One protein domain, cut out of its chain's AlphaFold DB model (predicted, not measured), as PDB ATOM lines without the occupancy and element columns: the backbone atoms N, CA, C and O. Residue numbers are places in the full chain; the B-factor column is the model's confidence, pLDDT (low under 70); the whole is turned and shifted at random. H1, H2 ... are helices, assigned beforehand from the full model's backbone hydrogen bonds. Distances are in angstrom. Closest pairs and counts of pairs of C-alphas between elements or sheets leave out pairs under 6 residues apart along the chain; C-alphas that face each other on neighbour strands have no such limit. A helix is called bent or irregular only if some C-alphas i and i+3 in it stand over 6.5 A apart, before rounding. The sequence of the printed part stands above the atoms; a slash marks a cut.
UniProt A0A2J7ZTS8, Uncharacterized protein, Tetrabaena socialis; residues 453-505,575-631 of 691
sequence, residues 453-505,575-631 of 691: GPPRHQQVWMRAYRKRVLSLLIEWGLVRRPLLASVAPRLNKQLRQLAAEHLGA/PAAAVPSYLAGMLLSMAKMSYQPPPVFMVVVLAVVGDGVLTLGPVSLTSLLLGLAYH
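What this domain is: This is residues 453 to 505 and 575 to 631 of the 691 residues of an uncharacterized protein of Tetrabaena socialis (UniProt A0A2J7ZTS8). Six helices form a slab with H5 in its middle: the hairpin of H2 and H3 lies at one end, and H4 with H6 packed closely on it lies at the other. The long H1 runs across the slab, its last residues packing on H3 while its first residues reach away from that hairpin. The printed part has 110 residues with six named helices, H1 to H6 in chain order, and no named strand; its class is all helix. It is compact, with a radius of gyration of the C-alphas of 14.0 A, and spans 37 by 37 by 21 A.

How they stand to each other: Start with H1, residues 455 to 475. With residues 467 to 475 alone it touches H3, residues 493 to 505, at a shallow tilt of 9 degrees, the same way; look at the closest C-alphas, Ser 471 and Leu 495, 6.5 A apart. H2, residues 481 to 490, forms a helical hairpin with H3, at a shallow tilt of 25 degrees; their closest C-alphas are those of Ala 488 and Arg 496, 5.6 A apart. Past the cut, H4, residues 576 to 592, forms a second helical hairpin with H5, residues 599 to 611, at a steep tilt of 40 degrees; the C-alphas of Pro 580 and Val 609 come closest, 4.5 A. H5 is the hub: it also only just touches H1, closest at C-alphas Arg 466 and Phe 601, 7.5 A, and only just touches H2, closest at C-alphas Val 487 and Val 600, 6.9 A, each with 3 pairs of C-alphas within 8 A. H1, H2, H3 and H5 make a bundle, a group of helices set alongside one another. H6, residues 618 to 630, touches H4 at a steep tilt of 40 degrees, the same way, closest at the C-alphas of Leu 588 and Gly 627, 4.1 A. H5 and H6 are near each other, while H1 and H4 are apart. In H1, H3, H5 and H6 every O i to N i+4 pair is within hydrogen-bond range; in H2 4 of 6 are, in H4 11 of 13.

Where its parts are: Find C-alpha 455 at (-17.619, -8.161, -38.003); from there H1 runs 29.8 A to C-alpha 475. H2 is 15.0 A long and irregular, with C-alphas 486 and 489 7.1 A apart; H3 is 18.5 A long. H4 runs 25.7 A and is only just irregular, with C-alphas 577 and 580 6.8 A apart. H5 and H6 each measure 18.3 A; H6 ends at C-alpha 630, (-31.932, -7.683, -50.286).

The domain as a whole: The C-alphas farthest apart are those of Pro 454 and Ala 505, 41.7 A. Residues 506 to 574 are not printed, and C-alphas 505 and 575 stand 22.5 A apart across this cut. The links H1 to H2 and H2 to H3 are tight; H4 to H5 and H5 to H6 are short. Mean pLDDT of the printed part is 87.1; look for values under 70 at residues 453 to 454, 505 and 575 to 576.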
ATOM      1  N   GLY A 453     -15.502  -2.752 -41.694       64.88
ATOM      2  CA  GLY A 453     -14.707  -3.101 -40.517       64.88
ATOM      3  C   GLY A 453     -14.739  -4.609 -40.200       64.88
ATOM      4  O   GLY A 453     -15.384  -5.392 -40.899       64.88
ATOM      5  N   PRO A 454     -14.047  -5.060 -39.138       69.62
ATOM      6  CA  PRO A 454     -14.209  -6.419 -38.633       69.62
ATOM      7  C   PRO A 454     -15.659  -6.658 -38.177       69.62
ATOM      8  O   PRO A 454     -16.245  -5.752 -37.569       69.62
ATOM      9  N   PRO A 455     -16.220  -7.875 -38.337       75.56
ATOM     10  CA  PRO A 455     -17.619  -8.161 -38.003       75.56
ATOM     11  C   PRO A 455     -18.024  -7.747 -36.581       75.56
ATOM     12  O   PRO A 455     -19.132  -7.261 -36.363       75.56
ATOM     13  N   ARG A 456     -17.118  -7.869 -35.600       76.44
ATOM     14  CA  ARG A 456     -17.369  -7.439 -34.213       76.44
ATOM     15  C   ARG A 456     -17.590  -5.928 -34.104       76.44
ATOM     16  O   ARG A 456     -18.579  -5.490 -33.522       76.44
ATOM     17  N   HIS A 457     -16.705  -5.122 -34.690       75.12
ATOM     18  CA  HIS A 457     -16.825  -3.661 -34.664       75.12
ATOM     19  C   HIS A 457     -18.034  -3.185 -35.472       75.12
ATOM     20  O   HIS A 457     -18.754  -2.288 -35.031       75.12
ATOM     21  N   GLN A 458     -18.309  -3.844 -36.601       78.50
ATOM     22  CA  GLN A 458     -19.517  -3.628 -37.391       78.50
ATOM     23  C   GLN A 458     -20.778  -3.830 -36.544       78.50
ATOM     24  O   GLN A 458     -21.668  -2.982 -36.532       78.50
ATOM     25  N   GLN A 459     -20.854  -4.928 -35.790       83.12
ATOM     26  CA  GLN A 459     -22.004  -5.232 -34.941       83.12
ATOM     27  C   GLN A 459     -22.186  -4.216 -33.809       83.12
ATOM     28  O   GLN A 459     -23.320  -3.804 -33.551       83.12
ATOM     29  N   VAL A 460     -21.102  -3.788 -33.153       87.31
ATOM     30  CA  VAL A 460     -21.152  -2.779 -32.080       87.31
ATOM     31  C   VAL A 460     -21.675  -1.447 -32.618       87.31
ATOM     32  O   VAL A 460     -22.649  -0.909 -32.082       87.31
ATOM     33  N   TRP A 461     -21.093  -0.962 -33.716       90.56
ATOM     34  CA  TRP A 461     -21.497   0.293 -34.346       90.56
ATOM     35  C   TRP A 461     -22.950   0.230 -34.838       90.56
ATOM     36  O   TRP A 461     -23.759   1.090 -34.489       90.56
ATOM     37  N   MET A 462     -23.341  -0.845 -35.534       91.69
ATOM     38  CA  MET A 462     -24.717  -1.041 -36.010       91.69
ATOM     39  C   MET A 462     -25.730  -1.171 -34.868       91.69
ATOM     40  O   MET A 462     -26.879  -0.740 -35.000       91.69
ATOM     41  N   ARG A 463     -25.342  -1.750 -33.726       91.81
ATOM     42  CA  ARG A 463     -26.199  -1.809 -32.536       91.81
ATOM     43  C   ARG A 463     -26.443  -0.411 -31.973       91.81
ATOM     44  O   ARG A 463     -27.595  -0.099 -31.677       91.81
ATOM     45  N   ALA A 464     -25.405   0.414 -31.836       93.25
ATOM     46  CA  ALA A 464     -25.540   1.802 -31.387       93.25
ATOM     47  C   ALA A 464     -26.384   2.628 -32.372       93.25
ATOM     48  O   ALA A 464     -27.350   3.275 -31.964       93.25
ATOM     49  N   TYR A 465     -26.097   2.505 -33.669       94.69
ATOM     50  CA  TYR A 465     -26.819   3.164 -34.755       94.69
ATOM     51  C   TYR A 465     -28.322   2.868 -34.708       94.69
ATOM     52  O   TYR A 465     -29.149   3.775 -34.621       94.69
ATOM     53  N   ARG A 466     -28.704   1.583 -34.678       94.62
ATOM     54  CA  ARG A 466     -30.118   1.183 -34.639       94.62
ATOM     55  C   ARG A 466     -30.826   1.644 -33.375       94.62
ATOM     56  O   ARG A 466     -31.994   2.014 -33.448       94.62
ATOM     57  N   LYS A 467     -30.146   1.614 -32.222       94.38
ATOM     58  CA  LYS A 467     -30.710   2.141 -30.973       94.38
ATOM     59  C   LYS A 467     -31.052   3.620 -31.115       94.38
ATOM     60  O   LYS A 467     -32.148   3.997 -30.719       94.38
ATOM     61  N   ARG A 468     -30.163   4.422 -31.712       95.56
ATOM     62  CA  ARG A 468     -30.414   5.851 -31.926       95.56
ATOM     63  C   ARG A 468     -31.551   6.103 -32.910       95.56
ATOM     64  O   ARG A 468     -32.417   6.915 -32.616       95.56
ATOM     65  N   VAL A 469     -31.600   5.377 -34.029       95.75
ATOM     66  CA  VAL A 469     -32.723   5.482 -34.979       95.75
ATOM     67  C   VAL A 469     -34.050   5.203 -34.275       95.75
ATOM     68  O   VAL A 469     -34.981   5.989 -34.399       95.75
ATOM     69  N   LEU A 470     -34.140   4.120 -33.494       95.75
ATOM     70  CA  LEU A 470     -35.360   3.810 -32.744       95.75
ATOM     71  C   LEU A 470     -35.679   4.862 -31.675       95.75
ATOM     72  O   LEU A 470     -36.852   5.167 -31.496       95.75
ATOM     73  N   SER A 471     -34.672   5.415 -30.989       94.69
ATOM     74  CA  SER A 471     -34.898   6.464 -29.988       94.69
ATOM     75  C   SER A 471     -35.511   7.705 -30.632       94.69
ATOM     76  O   SER A 471     -36.560   8.142 -30.184       94.69
ATOM     77  N   LEU A 472     -34.959   8.172 -31.759       93.69
ATOM     78  CA  LEU A 472     -35.483   9.312 -32.516       93.69
ATOM     79  C   LEU A 472     -36.927   9.092 -32.983       93.69
ATOM     80  O   LEU A 472     -37.759   9.984 -32.867       93.69
ATOM     81  N   LEU A 473     -37.254   7.899 -33.492       93.88
ATOM     82  CA  LEU A 473     -38.618   7.596 -33.941       93.88
ATOM     83  C   LEU A 473     -39.635   7.609 -32.790       93.88
ATOM     84  O   LEU A 473     -40.789   7.983 -33.009       93.88
ATOM     85  N   ILE A 474     -39.222   7.194 -31.589       92.69
ATOM     86  CA  ILE A 474     -40.067   7.219 -30.389       92.69
ATOM     87  C   ILE A 474     -40.167   8.649 -29.842       92.69
ATOM     88  O   ILE A 474     -41.285   9.111 -29.648       92.69
ATOM     89  N   GLU A 475     -39.034   9.347 -29.677       90.81
ATOM     90  CA  GLU A 475     -38.926  10.752 -29.233       90.81
ATOM     91  C   GLU A 475     -39.788  11.691 -30.090       90.81
ATOM     92  O   GLU A 475     -40.407  12.620 -29.583       90.81
ATOM     93  N   TRP A 476     -39.859  11.444 -31.401       90.31
ATOM     94  CA  TRP A 476     -40.666  12.238 -32.331       90.31
ATOM     95  C   TRP A 476     -42.121  11.768 -32.447       90.31
ATOM     96  O   TRP A 476     -42.869  12.295 -33.268       90.31
ATOM     97  N   GLY A 477     -42.535  10.755 -31.679       87.94
ATOM     98  CA  GLY A 477     -43.903  10.235 -31.699       87.94
ATOM     99  C   GLY A 477     -44.325   9.613 -33.035       87.94
ATOM    100  O   GLY A 477     -45.518   9.471 -33.296       87.94
ATOM    101  N   LEU A 478     -43.370   9.230 -33.890       89.31
ATOM    102  CA  LEU A 478     -43.650   8.669 -35.217       89.31
ATOM    103  C   LEU A 478     -44.094   7.202 -35.153       89.31
ATOM    104  O   LEU A 478     -44.668   6.683 -36.108       89.31
ATOM    105  N   VAL A 479     -43.843   6.518 -34.034       90.88
ATOM    106  CA  VAL A 479     -44.304   5.143 -33.803       90.88
ATOM    107  C   VAL A 479     -45.700   5.163 -33.178       90.88
ATOM    108  O   VAL A 479     -45.882   5.634 -32.056       90.88
ATOM    109  N   ARG A 480     -46.695   4.590 -33.872       89.25
ATOM    110  CA  ARG A 480     -48.076   4.491 -33.363       89.25
ATOM    111  C   ARG A 480     -48.128   3.800 -31.996       89.25
ATOM    112  O   ARG A 480     -47.530   2.743 -31.811       89.25
ATOM    113  N   ARG A 481     -48.942   4.323 -31.071       90.44
ATOM    114  CA  ARG A 481     -49.079   3.794 -29.697       90.44
ATOM    115  C   ARG A 481     -49.371   2.288 -29.592       90.44
ATOM    116  O   ARG A 481     -48.674   1.639 -28.817       90.44
ATOM    117  N   PRO A 482     -50.321   1.698 -30.350       90.75
ATOM    118  CA  PRO A 482     -50.584   0.257 -30.263       90.75
ATOM    119  C   PRO A 482     -49.372  -0.583 -30.672       90.75
ATOM    120  O   PRO A 482     -49.077  -1.608 -30.063       90.75
ATOM    121  N   LEU A 483     -48.635  -0.114 -31.684       90.19
ATOM    122  CA  LEU A 483     -47.404  -0.755 -32.119       90.19
ATOM    123  C   LEU A 483     -46.302  -0.593 -31.071       90.19
ATOM    124  O   LEU A 483     -45.623  -1.560 -30.753       90.19
ATOM    125  N   LEU A 484     -46.142   0.607 -30.507       91.88
ATOM    126  CA  LEU A 484     -45.147   0.871 -29.472       91.88
ATOM    127  C   LEU A 484     -45.369  -0.019 -28.239       91.88
ATOM    128  O   LEU A 484     -44.413  -0.602 -27.734       91.88
ATOM    129  N   ALA A 485     -46.622  -0.188 -27.805       91.25
ATOM    130  CA  ALA A 485     -46.984  -1.068 -26.696       91.25
ATOM    131  C   ALA A 485     -46.663  -2.546 -26.982       91.25
ATOM    132  O   ALA A 485     -46.163  -3.241 -26.100       91.25
ATOM    133  N   SER A 486     -46.892  -3.021 -28.212       93.31
ATOM    134  CA  SER A 486     -46.620  -4.419 -28.576       93.31
ATOM    135  C   SER A 486     -45.129  -4.726 -28.734       93.31
ATOM    136  O   SER A 486     -44.687  -5.827 -28.403       93.31
ATOM    137  N   VAL A 487     -44.324  -3.766 -29.208       92.69
ATOM    138  CA  VAL A 487     -42.874  -3.959 -29.381       92.69
ATOM    139  C   VAL A 487     -42.070  -3.656 -28.120       92.69
ATOM    140  O   VAL A 487     -40.972  -4.199 -27.984       92.69
ATOM    141  N   ALA A 488     -42.592  -2.843 -27.191       90.25
ATOM    142  CA  ALA A 488     -41.879  -2.404 -25.990       90.25
ATOM    143  C   ALA A 488     -41.214  -3.553 -25.206       90.25
ATOM    144  O   ALA A 488     -40.020  -3.437 -24.934       90.25
ATOM    145  N   PRO A 489     -41.864  -4.701 -24.923       91.75
ATOM    146  CA  PRO A 489     -41.227  -5.797 -24.180       91.75
ATOM    147  C   PRO A 489     -39.953  -6.349 -24.835       91.75
ATOM    148  O   PRO A 489     -39.091  -6.889 -24.148       91.75
ATOM    149  N   ARG A 490     -39.811  -6.190 -26.158       90.19
ATOM    150  CA  ARG A 490     -38.673  -6.678 -26.955       90.19
ATOM    151  C   ARG A 490     -37.565  -5.633 -27.132       90.19
ATOM    152  O   ARG A 490     -36.543  -5.920 -27.755       90.19
ATOM    153  N   LEU A 491     -37.762  -4.410 -26.634       90.94
ATOM    154  CA  LEU A 491     -36.765  -3.343 -26.672       90.94
ATOM    155  C   LEU A 491     -35.776  -3.469 -25.502       90.94
ATOM    156  O   LEU A 491     -36.031  -4.109 -24.484       90.94
ATOM    157  N   ASN A 492     -34.613  -2.829 -25.629       91.06
ATOM    158  CA  ASN A 492     -33.639  -2.776 -24.534       91.06
ATOM    159  C   ASN A 492     -34.131  -1.886 -23.371       91.06
ATOM    160  O   ASN A 492     -35.080  -1.128 -23.541       91.06
ATOM    161  N   LYS A 493     -33.477  -1.951 -22.198       90.94
ATOM    162  CA  LYS A 493     -33.865  -1.192 -20.985       90.94
ATOM    163  C   LYS A 493     -34.099   0.306 -21.252       90.94
ATOM    164  O   LYS A 493     -35.158   0.810 -20.902       90.94
ATOM    165  N   GLN A 494     -33.168   0.975 -21.932       90.06
ATOM    166  CA  GLN A 494     -33.253   2.411 -22.227       90.06
ATOM    167  C   GLN A 494     -34.433   2.750 -23.157       90.06
ATOM    168  O   GLN A 494     -35.220   3.641 -22.866       90.06
ATOM    169  N   LEU A 495     -34.601   2.006 -24.256       91.44
ATOM    170  CA  LEU A 495     -35.715   2.215 -25.188       91.44
ATOM    171  C   LEU A 495     -37.072   1.826 -24.577       91.44
ATOM    172  O   LEU A 495     -38.086   2.409 -24.944       91.44
ATOM    173  N   ARG A 496     -37.103   0.860 -23.649       91.88
ATOM    174  CA  ARG A 496     -38.306   0.498 -22.884       91.88
ATOM    175  C   ARG A 496     -38.761   1.626 -21.977       91.88
ATOM    176  O   ARG A 496     -39.951   1.913 -21.948       91.88
ATOM    177  N   GLN A 497     -37.825   2.258 -21.275       91.94
ATOM    178  CA  GLN A 497     -38.115   3.412 -20.434       91.94
ATOM    179  C   GLN A 497     -38.670   4.571 -21.272       91.94
ATOM    180  O   GLN A 497     -39.767   5.049 -20.997       91.94
ATOM    181  N   LEU A 498     -37.999   4.909 -22.378       91.00
ATOM    182  CA  LEU A 498     -38.459   5.936 -23.316       91.00
ATOM    183  C   LEU A 498     -39.858   5.630 -23.889       91.00
ATOM    184  O   LEU A 498     -40.708   6.515 -24.000       91.00
ATOM    185  N   ALA A 499     -40.125   4.368 -24.240       90.88
ATOM    186  CA  ALA A 499     -41.437   3.936 -24.716       90.88
ATOM    187  C   ALA A 499     -42.517   4.050 -23.626       90.88
ATOM    188  O   ALA A 499     -43.634   4.477 -23.918       90.88
ATOM    189  N   ALA A 500     -42.194   3.694 -22.380       90.06
ATOM    190  CA  ALA A 500     -43.106   3.801 -21.246       90.06
ATOM    191  C   ALA A 500     -43.484   5.260 -20.952       90.06
ATOM    192  O   ALA A 500     -44.659   5.540 -20.725       90.06
ATOM    193  N   GLU A 501     -42.532   6.191 -21.041       89.56
ATOM    194  CA  GLU A 501     -42.779   7.634 -20.908       89.56
ATOM    195  C   GLU A 501     -43.781   8.132 -21.966       89.56
ATOM    196  O   GLU A 501     -44.781   8.771 -21.632       89.56
ATOM    197  N   HIS A 502     -43.601   7.745 -23.234       86.56
ATOM    198  CA  HIS A 502     -44.487   8.148 -24.337       86.56
ATOM    199  C   HIS A 502     -45.885   7.498 -24.284       86.56
ATOM    200  O   HIS A 502     -46.889   8.106 -24.684       86.56
ATOM    201  N   LEU A 503     -45.977   6.261 -23.783       87.38
ATOM    202  CA  LEU A 503     -47.248   5.567 -23.547       87.38
ATOM    203  C   LEU A 503     -47.982   6.137 -22.319       87.38
ATOM    204  O   LEU A 503     -49.202   6.300 -22.358       87.38
ATOM    205  N   GLY A 504     -47.251   6.490 -21.258       76.38
ATOM    206  CA  GLY A 504     -47.770   7.057 -20.010       76.38
ATOM    207  C   GLY A 504     -48.233   8.512 -20.126       76.38
ATOM    208  O   GLY A 504     -49.232   8.883 -19.507       76.38
ATOM    209  N   ALA A 505     -47.605   9.311 -20.996       60.88
ATOM    210  CA  ALA A 505     -48.005  10.693 -21.286       60.88
ATOM    211  C   ALA A 505     -49.452  10.824 -21.812       60.88
ATOM    212  O   ALA A 505     -50.023  11.906 -21.814       60.88
ATOM    213  N   PRO A 575     -38.563  17.896 -40.750       62.00
ATOM    214  CA  PRO A 575     -39.983  17.780 -41.032       62.00
ATOM    215  C   PRO A 575     -40.334  16.296 -41.093       62.00
ATOM    216  O   PRO A 575     -39.730  15.542 -41.861       62.00
ATOM    217  N   ALA A 576     -41.312  15.866 -40.291       64.31
ATOM    218  CA  ALA A 576     -41.719  14.463 -40.171       64.31
ATOM    219  C   ALA A 576     -41.945  13.781 -41.538       64.31
ATOM    220  O   ALA A 576     -41.694  12.587 -41.697       64.31
ATOM    221  N   ALA A 577     -42.332  14.559 -42.557       72.75
ATOM    222  CA  ALA A 577     -42.517  14.119 -43.935       72.75
ATOM    223  C   ALA A 577     -41.250  13.567 -44.627       72.75
ATOM    224  O   ALA A 577     -41.375  12.726 -45.518       72.75
ATOM    225  N   ALA A 578     -40.043  13.993 -44.241       82.88
ATOM    226  CA  ALA A 578     -38.785  13.540 -44.849       82.88
ATOM    227  C   ALA A 578     -38.281  12.202 -44.272       82.88
ATOM    228  O   ALA A 578     -37.545  11.468 -44.938       82.88
ATOM    229  N   VAL A 579     -38.709  11.851 -43.055       87.81
ATOM    230  CA  VAL A 579     -38.246  10.664 -42.318       87.81
ATOM    231  C   VAL A 579     -38.469   9.346 -43.082       87.81
ATOM    232  O   VAL A 579     -37.525   8.559 -43.158       87.81
ATOM    233  N   PRO A 580     -39.626   9.089 -43.726       89.44
ATOM    234  CA  PRO A 580     -39.827   7.885 -44.538       89.44
ATOM    235  C   PRO A 580     -38.776   7.702 -45.641       89.44
ATOM    236  O   PRO A 580     -38.282   6.593 -45.854       89.44
ATOM    237  N   SER A 581     -38.392   8.789 -46.320       88.44
ATOM    238  CA  SER A 581     -37.374   8.745 -47.379       88.44
ATOM    239  C   SER A 581     -35.991   8.403 -46.821       88.44
ATOM    240  O   SER A 581     -35.266   7.599 -47.412       88.44
ATOM    241  N   TYR A 582     -35.645   8.949 -45.655       90.75
ATOM    242  CA  TYR A 582     -34.405   8.625 -44.949       90.75
ATOM    243  C   TYR A 582     -34.343   7.157 -44.532       90.75
ATOM    244  O   TYR A 582     -33.352   6.476 -44.805       90.75
ATOM    245  N   LEU A 583     -35.425   6.636 -43.954       93.00
ATOM    246  CA  LEU A 583     -35.518   5.236 -43.547       93.00
ATOM    247  C   LEU A 583     -35.392   4.274 -44.740       93.00
ATOM    248  O   LEU A 583     -34.711   3.256 -44.635       93.00
ATOM    249  N   ALA A 584     -35.972   4.610 -45.895       89.88
ATOM    250  CA  ALA A 584     -35.820   3.821 -47.117       89.88
ATOM    251  C   ALA A 584     -34.357   3.755 -47.601       89.88
ATOM    252  O   ALA A 584     -33.843   2.674 -47.900       89.88
ATOM    253  N   GLY A 585     -33.660   4.897 -47.639       88.25
ATOM    254  CA  GLY A 585     -32.240   4.956 -48.005       88.25
ATOM    255  C   GLY A 585     -31.331   4.234 -47.004       88.25
ATOM    256  O   GLY A 585     -30.361   3.577 -47.394       88.25
ATOM    257  N   MET A 586     -31.675   4.298 -45.717       93.44
ATOM    258  CA  MET A 586     -30.995   3.574 -44.644       93.44
ATOM    259  C   MET A 586     -31.100   2.057 -44.835       93.44
ATOM    260  O   MET A 586     -30.077   1.377 -44.798       93.44
ATOM    261  N   LEU A 587     -32.300   1.518 -45.088       92.81
ATOM    262  CA  LEU A 587     -32.500   0.076 -45.298       92.81
ATOM    263  C   LEU A 587     -31.682  -0.456 -46.479       92.81
ATOM    264  O   LEU A 587     -31.055  -1.511 -46.362       92.81
ATOM    265  N   LEU A 588     -31.632   0.294 -47.583       90.25
ATOM    266  CA  LEU A 588     -30.782  -0.047 -48.723       90.25
ATOM    267  C   LEU A 588     -29.290  -0.007 -48.361       90.25
ATOM    268  O   LEU A 588     -28.520  -0.855 -48.806       90.25
ATOM    269  N   SER A 589     -28.864   0.965 -47.555       90.38
ATOM    270  CA  SER A 589     -27.462   1.076 -47.133       90.38
ATOM    271  C   SER A 589     -27.060  -0.074 -46.202       90.38
ATOM    272  O   SER A 589     -25.985  -0.640 -46.372       90.38
ATOM    273  N   MET A 590     -27.947  -0.497 -45.293       90.69
ATOM    274  CA  MET A 590     -27.743  -1.694 -44.464       90.69
ATOM    275  C   MET A 590     -27.617  -2.964 -45.315       90.69
ATOM    276  O   MET A 590     -26.721  -3.770 -45.079       90.69
ATOM    277  N   ALA A 591     -28.459  -3.105 -46.344       87.69
ATOM    278  CA  ALA A 591     -28.397  -4.222 -47.287       87.69
ATOM    279  C   ALA A 591     -27.054  -4.280 -48.030       87.69
ATOM    280  O   ALA A 591     -26.434  -5.335 -48.111       87.69
ATOM    281  N   LYS A 592     -26.559  -3.135 -48.518       85.56
ATOM    282  CA  LYS A 592     -25.249  -3.039 -49.187       85.56
ATOM    283  C   LYS A 592     -24.071  -3.389 -48.277       85.56
ATOM    284  O   LYS A 592     -23.021  -3.774 -48.775       85.56
ATOM    285  N   MET A 593     -24.244  -3.262 -46.964       85.56
ATOM    286  CA  MET A 593     -23.258  -3.657 -45.957       85.56
ATOM    287  C   MET A 593     -23.368  -5.142 -45.560       85.56
ATOM    288  O   MET A 593     -22.709  -5.569 -44.611       85.56
ATOM    289  N   SER A 594     -24.248  -5.908 -46.216       85.56
ATOM    290  CA  SER A 594     -24.622  -7.278 -45.837       85.56
ATOM    291  C   SER A 594     -25.109  -7.391 -44.387       85.56
ATOM    292  O   SER A 594     -24.970  -8.431 -43.747       85.56
ATOM    293  N   TYR A 595     -25.670  -6.308 -43.841       87.75
ATOM    294  CA  TYR A 595     -26.160  -6.270 -42.471       87.75
ATOM    295  C   TYR A 595     -27.646  -6.605 -42.425       87.75
ATOM    296  O   TYR A 595     -28.452  -5.848 -42.957       87.75
ATOM    297  N   GLN A 596     -28.005  -7.680 -41.722       87.56
ATOM    298  CA  GLN A 596     -29.396  -8.082 -41.507       87.56
ATOM    299  C   GLN A 596     -29.965  -7.426 -40.235       87.56
ATOM    300  O   GLN A 596     -29.519  -7.742 -39.122       87.56
ATOM    301  N   PRO A 597     -30.935  -6.496 -40.340       90.06
ATOM    302  CA  PRO A 597     -31.530  -5.863 -39.174       90.06
ATOM    303  C   PRO A 597     -32.452  -6.838 -38.420       90.06
ATOM    304  O   PRO A 597     -33.199  -7.589 -39.044       90.06
ATOM    305  N   PRO A 598     -32.491  -6.800 -37.075       91.19
ATOM    306  CA  PRO A 598     -33.404  -7.636 -36.303       91.19
ATOM    307  C   PRO A 598     -34.884  -7.389 -36.639       91.19
ATOM    308  O   PRO A 598     -35.260  -6.238 -36.887       91.19
ATOM    309  N   PRO A 599     -35.760  -8.408 -36.527       89.81
ATOM    310  CA  PRO A 599     -37.172  -8.290 -36.897       89.81
ATOM    311  C   PRO A 599     -37.911  -7.130 -36.220       89.81
ATOM    312  O   PRO A 599     -38.673  -6.422 -36.870       89.81
ATOM    313  N   VAL A 600     -37.645  -6.876 -34.932       91.25
ATOM    314  CA  VAL A 600     -38.259  -5.764 -34.178       91.25
ATOM    315  C   VAL A 600     -37.912  -4.406 -34.792       91.25
ATOM    316  O   VAL A 600     -38.766  -3.530 -34.876       91.25
ATOM    317  N   PHE A 601     -36.672  -4.237 -35.258       93.50
ATOM    318  CA  PHE A 601     -36.244  -3.009 -35.924       93.50
ATOM    319  C   PHE A 601     -36.980  -2.825 -37.255       93.50
ATOM    320  O   PHE A 601     -37.509  -1.748 -37.514       93.50
ATOM    321  N   MET A 602     -37.072  -3.891 -38.060       92.12
ATOM    322  CA  MET A 602     -37.781  -3.867 -39.343       92.12
ATOM    323  C   MET A 602     -39.259  -3.515 -39.177       92.12
ATOM    324  O   MET A 602     -39.761  -2.659 -39.898       92.12
ATOM    325  N   VAL A 603     -39.943  -4.113 -38.198       90.12
ATOM    326  CA  VAL A 603     -41.365  -3.848 -37.928       90.12
ATOM    327  C   VAL A 603     -41.613  -2.369 -37.621       90.12
ATOM    328  O   VAL A 603     -42.512  -1.768 -38.206       90.12
ATOM    329  N   VAL A 604     -40.804  -1.760 -36.748       91.88
ATOM    330  CA  VAL A 604     -40.959  -0.340 -36.387       91.88
ATOM    331  C   VAL A 604     -40.662   0.567 -37.580       91.88
ATOM    332  O   VAL A 604     -41.463   1.443 -37.899       91.88
ATOM    333  N   VAL A 605     -39.543   0.342 -38.272       92.94
ATOM    334  CA  VAL A 605     -39.134   1.167 -39.418       92.94
ATOM    335  C   VAL A 605     -40.163   1.098 -40.547       92.94
ATOM    336  O   VAL A 605     -40.549   2.132 -41.086       92.94
ATOM    337  N   LEU A 606     -40.654  -0.095 -40.888       90.69
ATOM    338  CA  LEU A 606     -41.642  -0.263 -41.954       90.69
ATOM    339  C   LEU A 606     -43.017   0.281 -41.580       90.69
ATOM    340  O   LEU A 606     -43.726   0.764 -42.459       90.69
ATOM    341  N   ALA A 607     -43.400   0.271 -40.305       88.50
ATOM    342  CA  ALA A 607     -44.619   0.946 -39.877       88.50
ATOM    343  C   ALA A 607     -44.540   2.459 -40.139       88.50
ATOM    344  O   ALA A 607     -45.428   3.003 -40.792       88.50
ATOM    345  N   VAL A 608     -43.439   3.110 -39.741       90.25
ATOM    346  CA  VAL A 608     -43.224   4.552 -39.975       90.25
ATOM    347  C   VAL A 608     -43.167   4.876 -41.471       90.25
ATOM    348  O   VAL A 608     -43.818   5.808 -41.939       90.25
ATOM    349  N   VAL A 609     -42.423   4.083 -42.251       88.88
ATOM    350  CA  VAL A 609     -42.351   4.254 -43.712       88.88
ATOM    351  C   VAL A 609     -43.715   4.032 -44.364       88.88
ATOM    352  O   VAL A 609     -44.072   4.749 -45.293       88.88
ATOM    353  N   GLY A 610     -44.487   3.060 -43.878       84.44
ATOM    354  CA  GLY A 610     -45.833   2.779 -44.358       84.44
ATOM    355  C   GLY A 610     -46.788   3.938 -44.093       84.44
ATOM    356  O   GLY A 610     -47.557   4.299 -44.979       84.44
ATOM    357  N   ASP A 611     -46.728   4.561 -42.920       84.31
ATOM    358  CA  ASP A 611     -47.549   5.730 -42.578       84.31
ATOM    359  C   ASP A 611     -47.241   6.925 -43.481       84.31
ATOM    360  O   ASP A 611     -48.156   7.570 -43.990       84.31
ATOM    361  N   GLY A 612     -45.960   7.139 -43.779       82.31
ATOM    362  CA  GLY A 612     -45.492   8.194 -44.668       82.31
ATOM    363  C   GLY A 612     -45.226   7.765 -46.112       82.31
ATOM    364  O   GLY A 612     -44.492   8.453 -46.810       82.31
ATOM    365  N   VAL A 613     -45.793   6.657 -46.610       80.56
ATOM    366  CA  VAL A 613     -45.487   6.161 -47.972       80.56
ATOM    367  C   VAL A 613     -45.790   7.209 -49.049       80.56
ATOM    368  O   VAL A 613     -45.088   7.311 -50.052       80.56
ATOM    369  N   LEU A 614     -46.807   8.041 -48.815       77.81
ATOM    370  CA  LEU A 614     -47.202   9.117 -49.718       77.81
ATOM    371  C   LEU A 614     -46.206  10.285 -49.734       77.81
ATOM    372  O   LEU A 614     -46.318  11.152 -50.589       77.81
ATOM    373  N   THR A 615     -45.214  10.332 -48.849       81.69
ATOM    374  CA  THR A 615     -44.127  11.318 -48.930       81.69
ATOM    375  C   THR A 615     -42.924  10.791 -49.715       81.69
ATOM    376  O   THR A 615     -42.019  11.557 -50.042       81.69
ATOM    377  N   LEU A 616     -42.909   9.500 -50.070       81.19
ATOM    378  CA  LEU A 616     -41.813   8.901 -50.824       81.19
ATOM    379  C   LEU A 616     -41.863   9.324 -52.293       81.19
ATOM    380  O   LEU A 616     -42.831   9.063 -53.009       81.19
ATOM    381  N   GLY A 617     -40.764   9.914 -52.761       81.12
ATOM    382  CA  GLY A 617     -40.499  10.050 -54.188       81.12
ATOM    383  C   GLY A 617     -40.136   8.702 -54.840       81.12
ATOM    384  O   GLY A 617     -39.830   7.728 -54.139       81.12
ATOM    385  N   PRO A 618     -40.085   8.634 -56.184       79.38
ATOM    386  CA  PRO A 618     -39.782   7.403 -56.922       79.38
ATOM    387  C   PRO A 618     -38.462   6.734 -56.507       79.38
ATOM    388  O   PRO A 618     -38.375   5.508 -56.409       79.38
ATOM    389  N   VAL A 619     -37.432   7.537 -56.224       78.12
ATOM    390  CA  VAL A 619     -36.098   7.055 -55.827       78.12
ATOM    391  C   VAL A 619     -36.123   6.416 -54.439       78.12
ATOM    392  O   VAL A 619     -35.579   5.325 -54.251       78.12
ATOM    393  N   SER A 620     -36.777   7.061 -53.470       84.31
ATOM    394  CA  SER A 620     -36.914   6.532 -52.109       84.31
ATOM    395  C   SER A 620     -37.738   5.248 -52.106       84.31
ATOM    396  O   SER A 620     -37.356   4.276 -51.460       84.31
ATOM    397  N   LEU A 621     -38.816   5.196 -52.894       84.12
ATOM    398  CA  LEU A 621     -39.625   3.987 -53.032       84.12
ATOM    399  C   LEU A 621     -38.829   2.835 -53.657       84.12
ATOM    400  O   LEU A 621     -38.869   1.714 -53.155       84.12
ATOM    401  N   THR A 622     -38.054   3.109 -54.708       82.88
ATOM    402  CA  THR A 622     -37.166   2.107 -55.318       82.88
ATOM    403  C   THR A 622     -36.130   1.614 -54.307       82.88
ATOM    404  O   THR A 622     -35.901   0.413 -54.192       82.88
ATOM    405  N   SER A 623     -35.559   2.526 -53.516       86.12
ATOM    406  CA  SER A 623     -34.591   2.187 -52.467       86.12
ATOM    407  C   SER A 623     -35.206   1.298 -51.384       86.12
ATOM    408  O   SER A 623     -34.573   0.333 -50.964       86.12
ATOM    409  N   LEU A 624     -36.452   1.573 -50.983       87.38
ATOM    410  CA  LEU A 624     -37.206   0.748 -50.041       87.38
ATOM    411  C   LEU A 624     -37.428  -0.664 -50.588       87.38
ATOM    412  O   LEU A 624     -37.115  -1.636 -49.906       87.38
ATOM    413  N   LEU A 625     -37.959  -0.780 -51.809       84.38
ATOM    414  CA  LEU A 625     -38.254  -2.073 -52.432       84.38
ATOM    415  C   LEU A 625     -36.987  -2.908 -52.613       84.38
ATOM    416  O   LEU A 625     -36.984  -4.098 -52.312       84.38
ATOM    417  N   LEU A 626     -35.906  -2.270 -53.056       84.12
ATOM    418  CA  LEU A 626     -34.614  -2.917 -53.224       84.12
ATOM    419  C   LEU A 626     -34.024  -3.342 -51.871       84.12
ATOM    420  O   LEU A 626     -33.552  -4.465 -51.737       84.12
ATOM    421  N   GLY A 627     -34.112  -2.487 -50.848       84.94
ATOM    422  CA  GLY A 627     -33.708  -2.829 -49.484       84.94
ATOM    423  C   GLY A 627     -34.469  -4.042 -48.943       84.94
ATOM    424  O   GLY A 627     -33.852  -4.974 -48.443       84.94
ATOM    425  N   LEU A 628     -35.795  -4.075 -49.097       86.69
ATOM    426  CA  LEU A 628     -36.624  -5.218 -48.699       86.69
ATOM    427  C   LEU A 628     -36.243  -6.506 -49.438       86.69
ATOM    428  O   LEU A 628     -36.154  -7.558 -48.809       86.69
ATOM    429  N   ALA A 629     -35.991  -6.413 -50.748       83.69
ATOM    430  CA  ALA A 629     -35.554  -7.544 -51.561       83.69
ATOM    431  C   ALA A 629     -34.232  -8.128 -51.050       83.69
ATOM    432  O   ALA A 629     -34.124  -9.340 -50.883       83.69
ATOM    433  N   TYR A 630     -33.250  -7.267 -50.767       82.38
ATOM    434  CA  TYR A 630     -31.932  -7.683 -50.286       82.38
ATOM    435  C   TYR A 630     -31.952  -8.281 -48.881       82.38
ATOM    436  O   TYR A 630     -31.186  -9.195 -48.596       82.38
ATOM    437  N   HIS A 631     -32.824  -7.787 -48.004       82.31
ATOM    438  CA  HIS A 631     -32.999  -8.363 -46.668       82.31
ATOM    439  C   HIS A 631     -33.816  -9.659 -46.682       82.31
ATOM    440  O   HIS A 631     -34.071 -10.222 -45.623       82.31
TER     441      HIS A 631